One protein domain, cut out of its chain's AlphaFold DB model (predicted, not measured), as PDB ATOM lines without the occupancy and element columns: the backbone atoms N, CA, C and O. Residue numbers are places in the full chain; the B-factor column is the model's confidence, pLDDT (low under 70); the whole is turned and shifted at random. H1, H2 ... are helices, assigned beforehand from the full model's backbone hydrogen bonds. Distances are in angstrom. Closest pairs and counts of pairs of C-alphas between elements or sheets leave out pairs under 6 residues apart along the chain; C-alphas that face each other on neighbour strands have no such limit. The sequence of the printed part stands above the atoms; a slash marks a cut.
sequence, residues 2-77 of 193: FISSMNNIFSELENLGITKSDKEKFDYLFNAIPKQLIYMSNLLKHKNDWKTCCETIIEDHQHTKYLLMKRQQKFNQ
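What this domain is: This is residues 2 to 77 of the 193 residues of an uncharacterized protein of Anaeromyces robustus (UniProt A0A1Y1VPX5). One long helix, H5, is joined over its first part by four shorter helices in a small body, while residues 65 to 77 of H5 stick out at one end as a bare arm. H2 sets out from the beginning of H5 at a shallow tilt to it, H3 turns across, and little H4 comes back over H5; H1 runs the opposite way to H5, and residues 12 to 17 stick out at the other end. The printed part has 76 residues with five named helices, in the order H1, H2, H3, H4, H5, and no named strand; the class is all helix. It is loose, with a radius of gyration of the C-alphas of 15.3 A, and its outline is a rod spanning 56 by 22 by 18 A.

How they stand to each other: H1, residues 2 to 15, is near H2, residues 22 to 32, with 8 pairs of C-alphas within 10 A. H1 is close to but not clearly touching H5, residues 50 to 77: their closest C-alphas, of Ile 3 and Cys 54, are 6.9 A apart, and they run opposite ways at a shallow tilt of 17 degrees. H2 touches H5 with residues 50 to 53 of H5 alone; the closest C-alphas, of Asp 22 and Trp 50, are 5.1 A apart. These two run the same way at a shallow tilt of 32 degrees, only just short of steep. H3, residues 35 to 40, is about perpendicular to H5 at 84 degrees and close but not clearly touching, the closest C-alphas being those of Met 40 and Asp 60, 7.9 A apart. H4, residues 43 to 46, touches residues 52 to 57 of H5 alone, with C-alphas His 46 and Cys 53 closest at 5.3 A. H3 and H4 meet only through their link, and H1 is apart from both. In H1, H2, H3 and H5 every O i to N i+4 pair is within hydrogen-bond range; H4 is too short for such a pair.

Where its parts are: H1 begins at C-alpha 2 (-22.095, 43.780, -20.429) and is 20.2 A long. H2 is 15.3 A long from C-alpha 22 to 32, H3 8.9 A from 35 to 40, and H4 5.8 A from 43 to 46. H5 runs 40.8 A, from C-alpha 50 (-34.084, 39.078, -26.292) to C-alpha 77 (1.832, 20.826, -19.566).

The domain as a whole: The two C-alphas farthest apart, of Gly 17 and Gln 77, are 55.9 A apart. Without the stretches that stand free, the body has 57 residues and spans 34 by 20 by 18 A. The printed part has no cut; the link from H1 to H2 is short and the other links are tight. The mean pLDDT of the printed part is 83.6, with residue 36, residues 40 to 41 and residues 75 to 77 under 70.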
ATOM      1  N   PHE A   2     -21.515  43.053 -19.288       81.62
ATOM      2  CA  PHE A   2     -22.095  43.780 -20.429       81.62
ATOM      3  C   PHE A   2     -23.623  43.612 -20.613       81.62
ATOM      4  O   PHE A   2     -24.337  44.608 -20.640       81.62
ATOM      5  N   ILE A   3     -24.146  42.378 -20.646       84.81
ATOM      6  CA  ILE A   3     -25.599  42.130 -20.810       84.81
ATOM      7  C   ILE A   3     -26.417  42.725 -19.655       84.81
ATOM      8  O   ILE A   3     -27.454  43.338 -19.882       84.81
ATOM      9  N   SER A   4     -25.940  42.598 -18.415       85.00
ATOM     10  CA  SER A   4     -26.604  43.191 -17.248       85.00
ATOM     11  C   SER A   4     -26.636  44.720 -17.322       85.00
ATOM     12  O   SER A   4     -27.659  45.318 -17.017       85.00
ATOM     13  N   SER A   5     -25.546  45.348 -17.775       86.62
ATOM     14  CA  SER A   5     -25.497  46.798 -17.999       86.62
ATOM     15  C   SER A   5     -26.471  47.241 -19.095       86.62
ATOM     16  O   SER A   5     -27.184  48.218 -18.900       86.62
ATOM     17  N   MET A   6     -26.567  46.494 -20.198       86.50
ATOM     18  CA  MET A   6     -27.558  46.736 -21.256       86.50
ATOM     19  C   MET A   6     -28.999  46.621 -20.744       86.50
ATOM     20  O   MET A   6     -29.818  47.485 -21.034       86.50
ATOM     21  N   ASN A   7     -29.304  45.599 -19.938       87.19
ATOM     22  CA  ASN A   7     -30.633  45.450 -19.342       87.19
ATOM     23  C   ASN A   7     -30.996  46.638 -18.443       87.19
ATOM     24  O   ASN A   7     -32.116  47.124 -18.532       87.19
ATOM     25  N   ASN A   8     -30.049  47.148 -17.650       88.56
ATOM     26  CA  ASN A   8     -30.286  48.336 -16.828       88.56
ATOM     27  C   ASN A   8     -30.616  49.567 -17.685       88.56
ATOM     28  O   ASN A   8     -31.574  50.269 -17.380       88.56
ATOM     29  N   ILE A   9     -29.892  49.782 -18.791       88.38
ATOM     30  CA  ILE A   9     -30.177  50.878 -19.734       88.38
ATOM     31  C   ILE A   9     -31.589  50.736 -20.315       88.38
ATOM     32  O   ILE A   9     -32.333  51.710 -20.383       88.38
ATOM     33  N   PHE A  10     -31.991  49.528 -20.718       90.69
ATOM     34  CA  PHE A  10     -33.340  49.315 -21.246       90.69
ATOM     35  C   PHE A  10     -34.427  49.518 -20.184       90.69
ATOM     36  O   PHE A  10     -35.469  50.078 -20.512       90.69
ATOM     37  N   SER A  11     -34.184  49.136 -18.928       89.62
ATOM     38  CA  SER A  11     -35.104  49.412 -17.819       89.62
ATOM     39  C   SER A  11     -35.215  50.907 -17.507       89.62
ATOM     40  O   SER A  11     -36.309  51.400 -17.253       89.62
ATOM     41  N   GLU A  12     -34.113  51.659 -17.564       90.88
ATOM     42  CA  GLU A  12     -34.143  53.121 -17.421       90.88
ATOM     43  C   GLU A  12     -34.942  53.786 -18.546       90.88
ATOM     44  O   GLU A  12     -35.757  54.668 -18.284       90.88
ATOM     45  N   LEU A  13     -34.767  53.332 -19.791       89.44
ATOM     46  CA  LEU A  13     -35.547  53.819 -20.932       89.44
ATOM     47  C   LEU A  13     -37.041  53.513 -20.782       89.44
ATOM     48  O   LEU A  13     -37.876  54.369 -21.077       89.44
ATOM     49  N   GLU A  14     -37.381  52.331 -20.271       91.69
ATOM     50  CA  GLU A  14     -38.763  51.939 -19.997       91.69
ATOM     51  C   GLU A  14     -39.400  52.820 -18.913       91.69
ATOM     52  O   GLU A  14     -40.528  53.282 -19.083       91.69
ATOM     53  N   ASN A  15     -38.647  53.167 -17.862       91.00
ATOM     54  CA  ASN A  15     -39.089  54.113 -16.831       91.00
ATOM     55  C   ASN A  15     -39.345  55.529 -17.381       91.00
ATOM     56  O   ASN A  15     -40.148  56.271 -16.819       91.00
ATOM     57  N   LEU A  16     -38.691  55.904 -18.485       92.38
ATOM     58  CA  LEU A  16     -38.917  57.161 -19.209       92.38
ATOM     59  C   LEU A  16     -40.052  57.064 -20.248       92.38
ATOM     60  O   LEU A  16     -40.297  58.019 -20.985       92.38
ATOM     61  N   GLY A  17     -40.745  55.923 -20.326       89.81
ATOM     62  CA  GLY A  17     -41.830  55.668 -21.274       89.81
ATOM     63  C   GLY A  17     -41.366  55.263 -22.677       89.81
ATOM     64  O   GLY A  17     -42.187  55.168 -23.588       89.81
ATOM     65  N   ILE A  18     -40.068  55.015 -22.876       89.69
ATOM     66  CA  ILE A  18     -39.504  54.576 -24.155       89.69
ATOM     67  C   ILE A  18     -39.339  53.060 -24.110       89.69
ATOM     68  O   ILE A  18     -38.333  52.530 -23.639       89.69
ATOM     69  N   THR A  19     -40.322  52.340 -24.641       89.88
ATOM     70  CA  THR A  19     -40.216  50.890 -24.799       89.88
ATOM     71  C   THR A  19     -39.456  50.554 -26.080       89.88
ATOM     72  O   THR A  19     -39.649  51.161 -27.136       89.88
ATOM     73  N   LYS A  20     -38.544  49.586 -25.983       88.81
ATOM     74  CA  LYS A  20     -37.795  49.047 -27.121       88.81
ATOM     75  C   LYS A  20     -38.233  47.623 -27.396       88.81
ATOM     76  O   LYS A  20     -38.306  46.809 -26.476       88.81
ATOM     77  N   SER A  21     -38.501  47.328 -28.664       93.31
ATOM     78  CA  SER A  21     -38.790  45.967 -29.105       93.31
ATOM     79  C   SER A  21     -37.560  45.074 -28.951       93.31
ATOM     80  O   SER A  21     -36.422  45.545 -28.997       93.31
ATOM     81  N   ASP A  22     -37.769  43.767 -28.821       88.88
ATOM     82  CA  ASP A  22     -36.666  42.808 -28.692       88.88
ATOM     83  C   ASP A  22     -35.725  42.827 -29.900       88.88
ATOM     84  O   ASP A  22     -34.515  42.670 -29.744       88.88
ATOM     85  N   LYS A  23     -36.261  43.122 -31.089       89.00
ATOM     86  CA  LYS A  23     -35.465  43.322 -32.302       89.00
ATOM     87  C   LYS A  23     -34.557  44.549 -32.195       89.00
ATOM     88  O   LYS A  23     -33.388  44.466 -32.543       89.00
ATOM     89  N   GLU A  24     -35.062  45.674 -31.692       90.06
ATOM     90  CA  GLU A  24     -34.223  46.861 -31.483       90.06
ATOM     91  C   GLU A  24     -33.155  46.599 -30.421       90.06
ATOM     92  O   GLU A  24     -31.993  46.948 -30.624       90.06
ATOM     93  N   LYS A  25     -33.514  45.941 -29.310       90.62
ATOM     94  CA  LYS A  25     -32.545  45.537 -28.279       90.62
ATOM     95  C   LYS A  25     -31.456  44.641 -28.875       90.62
ATOM     96  O   LYS A  25     -30.273  44.846 -28.598       90.62
ATOM     97  N   PHE A  26     -31.838  43.702 -29.744       90.19
ATOM     98  CA  PHE A  26     -30.903  42.870 -30.498       90.19
ATOM     99  C   PHE A  26     -29.997  43.700 -31.412       90.19
ATOM    100  O   PHE A  26     -28.791  43.479 -31.401       90.19
ATOM    101  N   ASP A  27     -30.527  44.665 -32.163       89.88
ATOM    102  CA  ASP A  27     -29.725  45.508 -33.059       89.88
ATOM    103  C   ASP A  27     -28.672  46.319 -32.274       89.88
ATOM    104  O   ASP A  27     -27.512  46.404 -32.686       89.88
ATOM    105  N   TYR A  28     -29.031  46.857 -31.102       89.75
ATOM    106  CA  TYR A  28     -28.074  47.510 -30.198       89.75
ATOM    107  C   TYR A  28     -26.971  46.552 -29.742       89.75
ATOM    108  O   TYR A  28     -25.786  46.890 -29.785       89.75
ATOM    109  N   LEU A  29     -27.357  45.345 -29.333       87.25
ATOM    110  CA  LEU A  29     -26.429  44.317 -28.886       87.25
ATOM    111  C   LEU A  29     -25.482  43.876 -30.009       87.25
ATOM    112  O   LEU A  29     -24.272  43.819 -29.812       87.25
ATOM    113  N   PHE A  30     -26.024  43.616 -31.196       85.69
ATOM    114  CA  PHE A  30     -25.281  43.182 -32.375       85.69
ATOM    115  C   PHE A  30     -24.223  44.208 -32.792       85.69
ATOM    116  O   PHE A  30     -23.112  43.834 -33.154       85.69
ATOM    117  N   ASN A  31     -24.540  45.501 -32.687       86.19
ATOM    118  CA  ASN A  31     -23.604  46.579 -33.003       86.19
ATOM    119  C   ASN A  31     -22.526  46.790 -31.929       86.19
ATOM    120  O   ASN A  31     -21.440  47.277 -32.241       86.19
ATOM    121  N   ALA A  32     -22.811  46.445 -30.673       85.44
ATOM    122  CA  ALA A  32     -21.891  46.647 -29.559       85.44
ATOM    123  C   ALA A  32     -20.943  45.457 -29.316       85.44
ATOM    124  O   ALA A  32     -19.899  45.614 -28.680       85.44
ATOM    125  N   ILE A  33     -21.286  44.265 -29.814       82.50
ATOM    126  CA  ILE A  33     -20.466  43.059 -29.673       82.50
ATOM    127  C   ILE A  33     -19.413  42.978 -30.803       82.50
ATOM    128  O   ILE A  33     -19.716  43.245 -31.966       82.50
ATOM    129  N   PRO A  34     -18.167  42.550 -30.509       80.88
ATOM    130  CA  PRO A  34     -17.160  42.268 -31.529       80.88
ATOM    131  C   PRO A  34     -17.625  41.251 -32.579       80.88
ATOM    132  O   PRO A  34     -18.180  40.202 -32.248       80.88
ATOM    133  N   LYS A  35     -17.289  41.500 -33.851       77.44
ATOM    134  CA  LYS A  35     -17.664  40.640 -34.991       77.44
ATOM    135  C   LYS A  35     -17.280  39.172 -34.789       77.44
ATOM    136  O   LYS A  35     -18.015  38.282 -35.198       77.44
ATOM    137  N   GLN A  36     -16.155  38.905 -34.128       69.88
ATOM    138  CA  GLN A  36     -15.679  37.553 -33.848       69.88
ATOM    139  C   GLN A  36     -16.667  36.746 -32.994       69.88
ATOM    140  O   GLN A  36     -16.848  35.559 -33.247       69.88
ATOM    141  N   LEU A  37     -17.331  37.373 -32.016       70.44
ATOM    142  CA  LEU A  37     -18.339  36.689 -31.203       70.44
ATOM    143  C   LEU A  37     -19.597  36.406 -32.024       70.44
ATOM    144  O   LEU A  37     -20.118  35.302 -31.944       70.44
ATOM    145  N   ILE A  38     -19.996  37.336 -32.896       72.62
ATOM    146  CA  ILE A  38     -21.134  37.160 -33.810       72.62
ATOM    147  C   ILE A  38     -20.952  35.922 -34.694       72.62
ATOM    148  O   ILE A  38     -21.890  35.150 -34.843       72.62
ATOM    149  N   TYR A  39     -19.756  35.700 -35.250       70.94
ATOM    150  CA  TYR A  39     -19.492  34.533 -36.102       70.94
ATOM    151  C   TYR A  39     -19.414  33.207 -35.339       70.94
ATOM    152  O   TYR A  39     -19.670  32.158 -35.925       70.94
ATOM    153  N   MET A  40     -19.029  33.240 -34.062       64.12
ATOM    154  CA  MET A  40     -18.906  32.034 -33.233       64.12
ATOM    155  C   MET A  40     -20.247  31.599 -32.644       64.12
ATOM    156  O   MET A  40     -20.471  30.411 -32.436       64.12
ATOM    157  N   SER A  41     -21.129  32.560 -32.392       66.12
ATOM    158  CA  SER A  41     -22.437  32.324 -31.793       66.12
ATOM    159  C   SER A  41     -23.539  32.219 -32.849       66.12
ATOM    160  O   SER A  41     -23.590  33.003 -33.795       66.12
ATOM    161  N   ASN A  42     -24.502  31.316 -32.664       74.31
ATOM    162  CA  ASN A  42     -25.692  31.221 -33.526       74.31
ATOM    163  C   ASN A  42     -26.734  32.318 -33.215       74.31
ATOM    164  O   ASN A  42     -27.942  32.080 -33.237       74.31
ATOM    165  N   LEU A  43     -26.277  33.542 -32.932       77.69
ATOM    166  CA  LEU A  43     -27.091  34.631 -32.392       77.69
ATOM    167  C   LEU A  43     -28.258  35.045 -33.279       77.69
ATOM    168  O   LEU A  43     -29.341  35.368 -32.793       77.69
ATOM    169  N   LEU A  44     -28.056  34.990 -34.594       80.56
ATOM    170  CA  LEU A  44     -29.069  35.366 -35.578       80.56
ATOM    171  C   LEU A  44     -30.336  34.501 -35.487       80.56
ATOM    172  O   LEU A  44     -31.406  34.944 -35.905       80.56
ATOM    173  N   LYS A  45     -30.233  33.293 -34.915       82.56
ATOM    174  CA  LYS A  45     -31.363  32.377 -34.722       82.56
ATOM    175  C   LYS A  45     -32.396  32.927 -33.734       82.56
ATOM    176  O   LYS A  45     -33.584  32.670 -33.904       82.56
ATOM    177  N   HIS A  46     -31.958  33.710 -32.748       82.44
ATOM    178  CA  HIS A  46     -32.788  34.205 -31.646       82.44
ATOM    179  C   HIS A  46     -32.998  35.726 -31.695       82.44
ATOM    180  O   HIS A  46     -33.328  36.342 -30.692       82.44
ATOM    181  N   LYS A  47     -32.861  36.354 -32.872       82.44
ATOM    182  CA  LYS A  47     -32.930  37.822 -33.037       82.44
ATOM    183  C   LYS A  47     -34.230  38.494 -32.563       82.44
ATOM    184  O   LYS A  47     -34.248  39.698 -32.349       82.44
ATOM    185  N   ASN A  48     -35.320  37.733 -32.469       85.31
ATOM    186  CA  ASN A  48     -36.631  38.233 -32.049       85.31
ATOM    187  C   ASN A  48     -36.944  37.906 -30.580       85.31
ATOM    188  O   ASN A  48     -38.014  38.272 -30.115       85.31
ATOM    189  N   ASP A  49     -36.052  37.193 -29.887       89.50
ATOM    190  CA  ASP A  49     -36.211  36.807 -28.487       89.50
ATOM    191  C   ASP A  49     -34.992  37.299 -27.709       89.50
ATOM    192  O   ASP A  49     -33.917  36.688 -27.719       89.50
ATOM    193  N   TRP A  50     -35.161  38.445 -27.048       88.06
ATOM    194  CA  TRP A  50     -34.084  39.078 -26.292       88.06
ATOM    195  C   TRP A  50     -33.533  38.159 -25.198       88.06
ATOM    196  O   TRP A  50     -32.321  38.117 -24.968       88.06
ATOM    197  N   LYS A  51     -34.411  37.393 -24.542       88.69
ATOM    198  CA  LYS A  51     -34.041  36.555 -23.406       88.69
ATOM    199  C   LYS A  51     -33.190  35.377 -23.864       88.69
ATOM    200  O   LYS A  51     -32.078  35.210 -23.363       88.69
ATOM    201  N   THR A  52     -33.662  34.623 -24.856       88.25
ATOM    202  CA  THR A  52     -32.894  33.492 -25.399       88.25
ATOM    203  C   THR A  52     -31.596  33.961 -26.053       88.25
ATOM    204  O   THR A  52     -30.567  33.297 -25.928       88.25
ATOM    205  N   CYS A  53     -31.598  35.131 -26.700       87.19
ATOM    206  CA  CYS A  53     -30.383  35.742 -27.237       87.19
ATOM    207  C   CYS A  53     -29.331  35.986 -26.137       87.19
ATOM    208  O   CYS A  53     -28.179  35.565 -26.270       87.19
ATOM    209  N   CYS A  54     -29.735  36.605 -25.023       85.75
ATOM    210  CA  CYS A  54     -28.849  36.859 -23.887       85.75
ATOM    211  C   CYS A  54     -28.293  35.568 -23.276       85.75
ATOM    212  O   CYS A  54     -27.092  35.490 -23.020       85.75
ATOM    213  N   GLU A  55     -29.145  34.565 -23.055       87.25
ATOM    214  CA  GLU A  55     -28.747  33.258 -22.514       87.25
ATOM    215  C   GLU A  55     -27.703  32.583 -23.419       87.25
ATOM    216  O   GLU A  55     -26.622  32.227 -22.948       87.25
ATOM    217  N   THR A  56     -27.957  32.545 -24.731       86.25
ATOM    218  CA  THR A  56     -27.038  31.961 -25.726       86.25
ATOM    219  C   THR A  56     -25.659  32.628 -25.697       86.25
ATOM    220  O   THR A  56     -24.639  31.945 -25.696       86.25
ATOM    221  N   ILE A  57     -25.593  33.966 -25.622       85.00
ATOM    222  CA  ILE A  57     -24.304  34.685 -25.550       85.00
ATOM    223  C   ILE A  57     -23.537  34.315 -24.288       85.00
ATOM    224  O   ILE A  57     -22.314  34.161 -24.327       85.00
ATOM    225  N   ILE A  58     -24.233  34.239 -23.154       85.00
ATOM    226  CA  ILE A  58     -23.610  33.924 -21.870       85.00
ATOM    227  C   ILE A  58     -23.009  32.520 -21.931       85.00
ATOM    228  O   ILE A  58     -21.848  32.347 -21.554       85.00
ATOM    229  N   GLU A  59     -23.766  31.550 -22.441       84.75
ATOM    230  CA  GLU A  59     -23.320  30.168 -22.610       84.75
ATOM    231  C   GLU A  59     -22.127  30.063 -23.564       84.75
ATOM    232  O   GLU A  59     -21.080  29.530 -23.182       84.75
ATOM    233  N   ASP A  60     -22.230  30.643 -24.762       82.56
ATOM    234  CA  ASP A  60     -21.166  30.602 -25.769       82.56
ATOM    235  C   ASP A  60     -19.885  31.268 -25.255       82.56
ATOM    236  O   ASP A  60     -18.778  30.749 -25.445       82.56
ATOM    237  N   HIS A  61     -20.008  32.392 -24.544       81.75
ATOM    238  CA  HIS A  61     -18.866  33.078 -23.950       81.75
ATOM    239  C   HIS A  61     -18.189  32.230 -22.864       81.75
ATOM    240  O   HIS A  61     -16.960  32.100 -22.852       81.75
ATOM    241  N   GLN A  62     -18.967  31.623 -21.963       83.94
ATOM    242  CA  GLN A  62     -18.440  30.751 -20.911       83.94
ATOM    243  C   GLN A  62     -17.765  29.505 -21.489       83.94
ATOM    244  O   GLN A  62     -16.651  29.159 -21.083       83.94
ATOM    245  N   HIS A  63     -18.402  28.858 -22.461       84.38
ATOM    246  CA  HIS A  63     -17.856  27.681 -23.123       84.38
ATOM    247  C   HIS A  63     -16.558  28.014 -23.867       84.38
ATOM    248  O   HIS A  63     -15.550  27.321 -23.709       84.38
ATOM    249  N   THR A  64     -16.534  29.134 -24.593       82.62
ATOM    250  CA  THR A  64     -15.329  29.635 -25.263       82.62
ATOM    251  C   THR A  64     -14.202  29.868 -24.255       82.62
ATOM    252  O   THR A  64     -13.102  29.340 -24.435       82.62
ATOM    253  N   LYS A  65     -14.481  30.552 -23.135       84.50
ATOM    254  CA  LYS A  65     -13.522  30.758 -22.033       84.50
ATOM    255  C   LYS A  65     -12.955  29.435 -21.513       84.50
ATOM    256  O   LYS A  65     -11.737  29.296 -21.373       84.50
ATOM    257  N   TYR A  66     -13.816  28.450 -21.267       87.31
ATOM    258  CA  TYR A  66     -13.410  27.122 -20.807       87.31
ATOM    259  C   TYR A  66     -12.480  26.417 -21.806       87.31
ATOM    260  O   TYR A  66     -11.430  25.892 -21.419       87.31
ATOM    261  N   LEU A  67     -12.818  26.433 -23.098       85.62
ATOM    262  CA  LEU A  67     -12.012  25.798 -24.143       85.62
ATOM    263  C   LEU A  67     -10.612  26.410 -24.250       85.62
ATOM    264  O   LEU A  67      -9.627  25.683 -24.412       85.62
ATOM    265  N   LEU A  68     -10.506  27.731 -24.122       85.06
ATOM    266  CA  LEU A  68      -9.227  28.441 -24.151       85.06
ATOM    267  C   LEU A  68      -8.373  28.112 -22.940       85.06
ATOM    268  O   LEU A  68      -7.192  27.803 -23.094       85.06
ATOM    269  N   MET A  69      -8.981  28.100 -21.752       87.69
ATOM    270  CA  MET A  69      -8.302  27.703 -20.523       87.69
ATOM    271  C   MET A  69      -7.738  26.283 -20.657       87.69
ATOM    272  O   MET A  69      -6.567  26.037 -20.365       87.69
ATOM    273  N   LYS A  70      -8.532  25.352 -21.197       85.06
ATOM    274  CA  LYS A  70      -8.101  23.971 -21.453       85.06
ATOM    275  C   LYS A  70      -6.981  23.889 -22.496       85.06
ATOM    276  O   LYS A  70      -6.069  23.073 -22.356       85.06
ATOM    277  N   ARG A  71      -7.013  24.731 -23.537       83.56
ATOM    278  CA  ARG A  71      -5.947  24.824 -24.551       83.56
ATOM    279  C   ARG A  71      -4.639  25.335 -23.940       83.56
ATOM    280  O   ARG A  71      -3.590  24.747 -24.195       83.56
ATOM    281  N   GLN A  72      -4.705  26.359 -23.091       80.56
ATOM    282  CA  GLN A  72      -3.543  26.916 -22.399       80.56
ATOM    283  C   GLN A  72      -2.928  25.914 -21.414       80.56
ATOM    284  O   GLN A  72      -1.710  25.772 -21.360       80.56
ATOM    285  N   GLN A  73      -3.750  25.142 -20.698       79.62
ATOM    286  CA  GLN A  73      -3.266  24.077 -19.812       79.62
ATOM    287  C   GLN A  73      -2.483  22.995 -20.564       79.62
ATOM    288  O   GLN A  73      -1.435  22.573 -20.084       79.62
ATOM    289  N   LYS A  74      -2.936  22.578 -21.756       73.56
ATOM    290  CA  LYS A  74      -2.183  21.630 -22.599       73.56
ATOM    291  C   LYS A  74      -0.840  22.204 -23.053       73.56
ATOM    292  O   LYS A  74       0.161  21.495 -23.051       73.56
ATOM    293  N   PHE A  75      -0.801  23.489 -23.399       62.81
ATOM    294  CA  PHE A  75       0.442  24.168 -23.768       62.81
ATOM    295  C   PHE A  75       1.412  24.259 -22.577       62.81
ATOM    296  O   PHE A  75       2.596  23.955 -22.701       62.81
ATOM    297  N   ASN A  76       0.890  24.574 -21.389       59.88
ATOM    298  CA  ASN A  76       1.677  24.647 -20.160       59.88
ATOM    299  C   ASN A  76       2.147  23.271 -19.670       59.88
ATOM    300  O   ASN A  76       3.244  23.180 -19.133       59.88
ATOM    301  N   GLN A  77       1.384  22.193 -19.870       58.91
ATOM    302  CA  GLN A  77       1.832  20.826 -19.566       58.91
ATOM    303  C   GLN A  77       2.970  20.381 -20.492       58.91
ATOM    304  O   GLN A  77       3.931  19.783 -20.016       58.91
TER     305      GLN A  77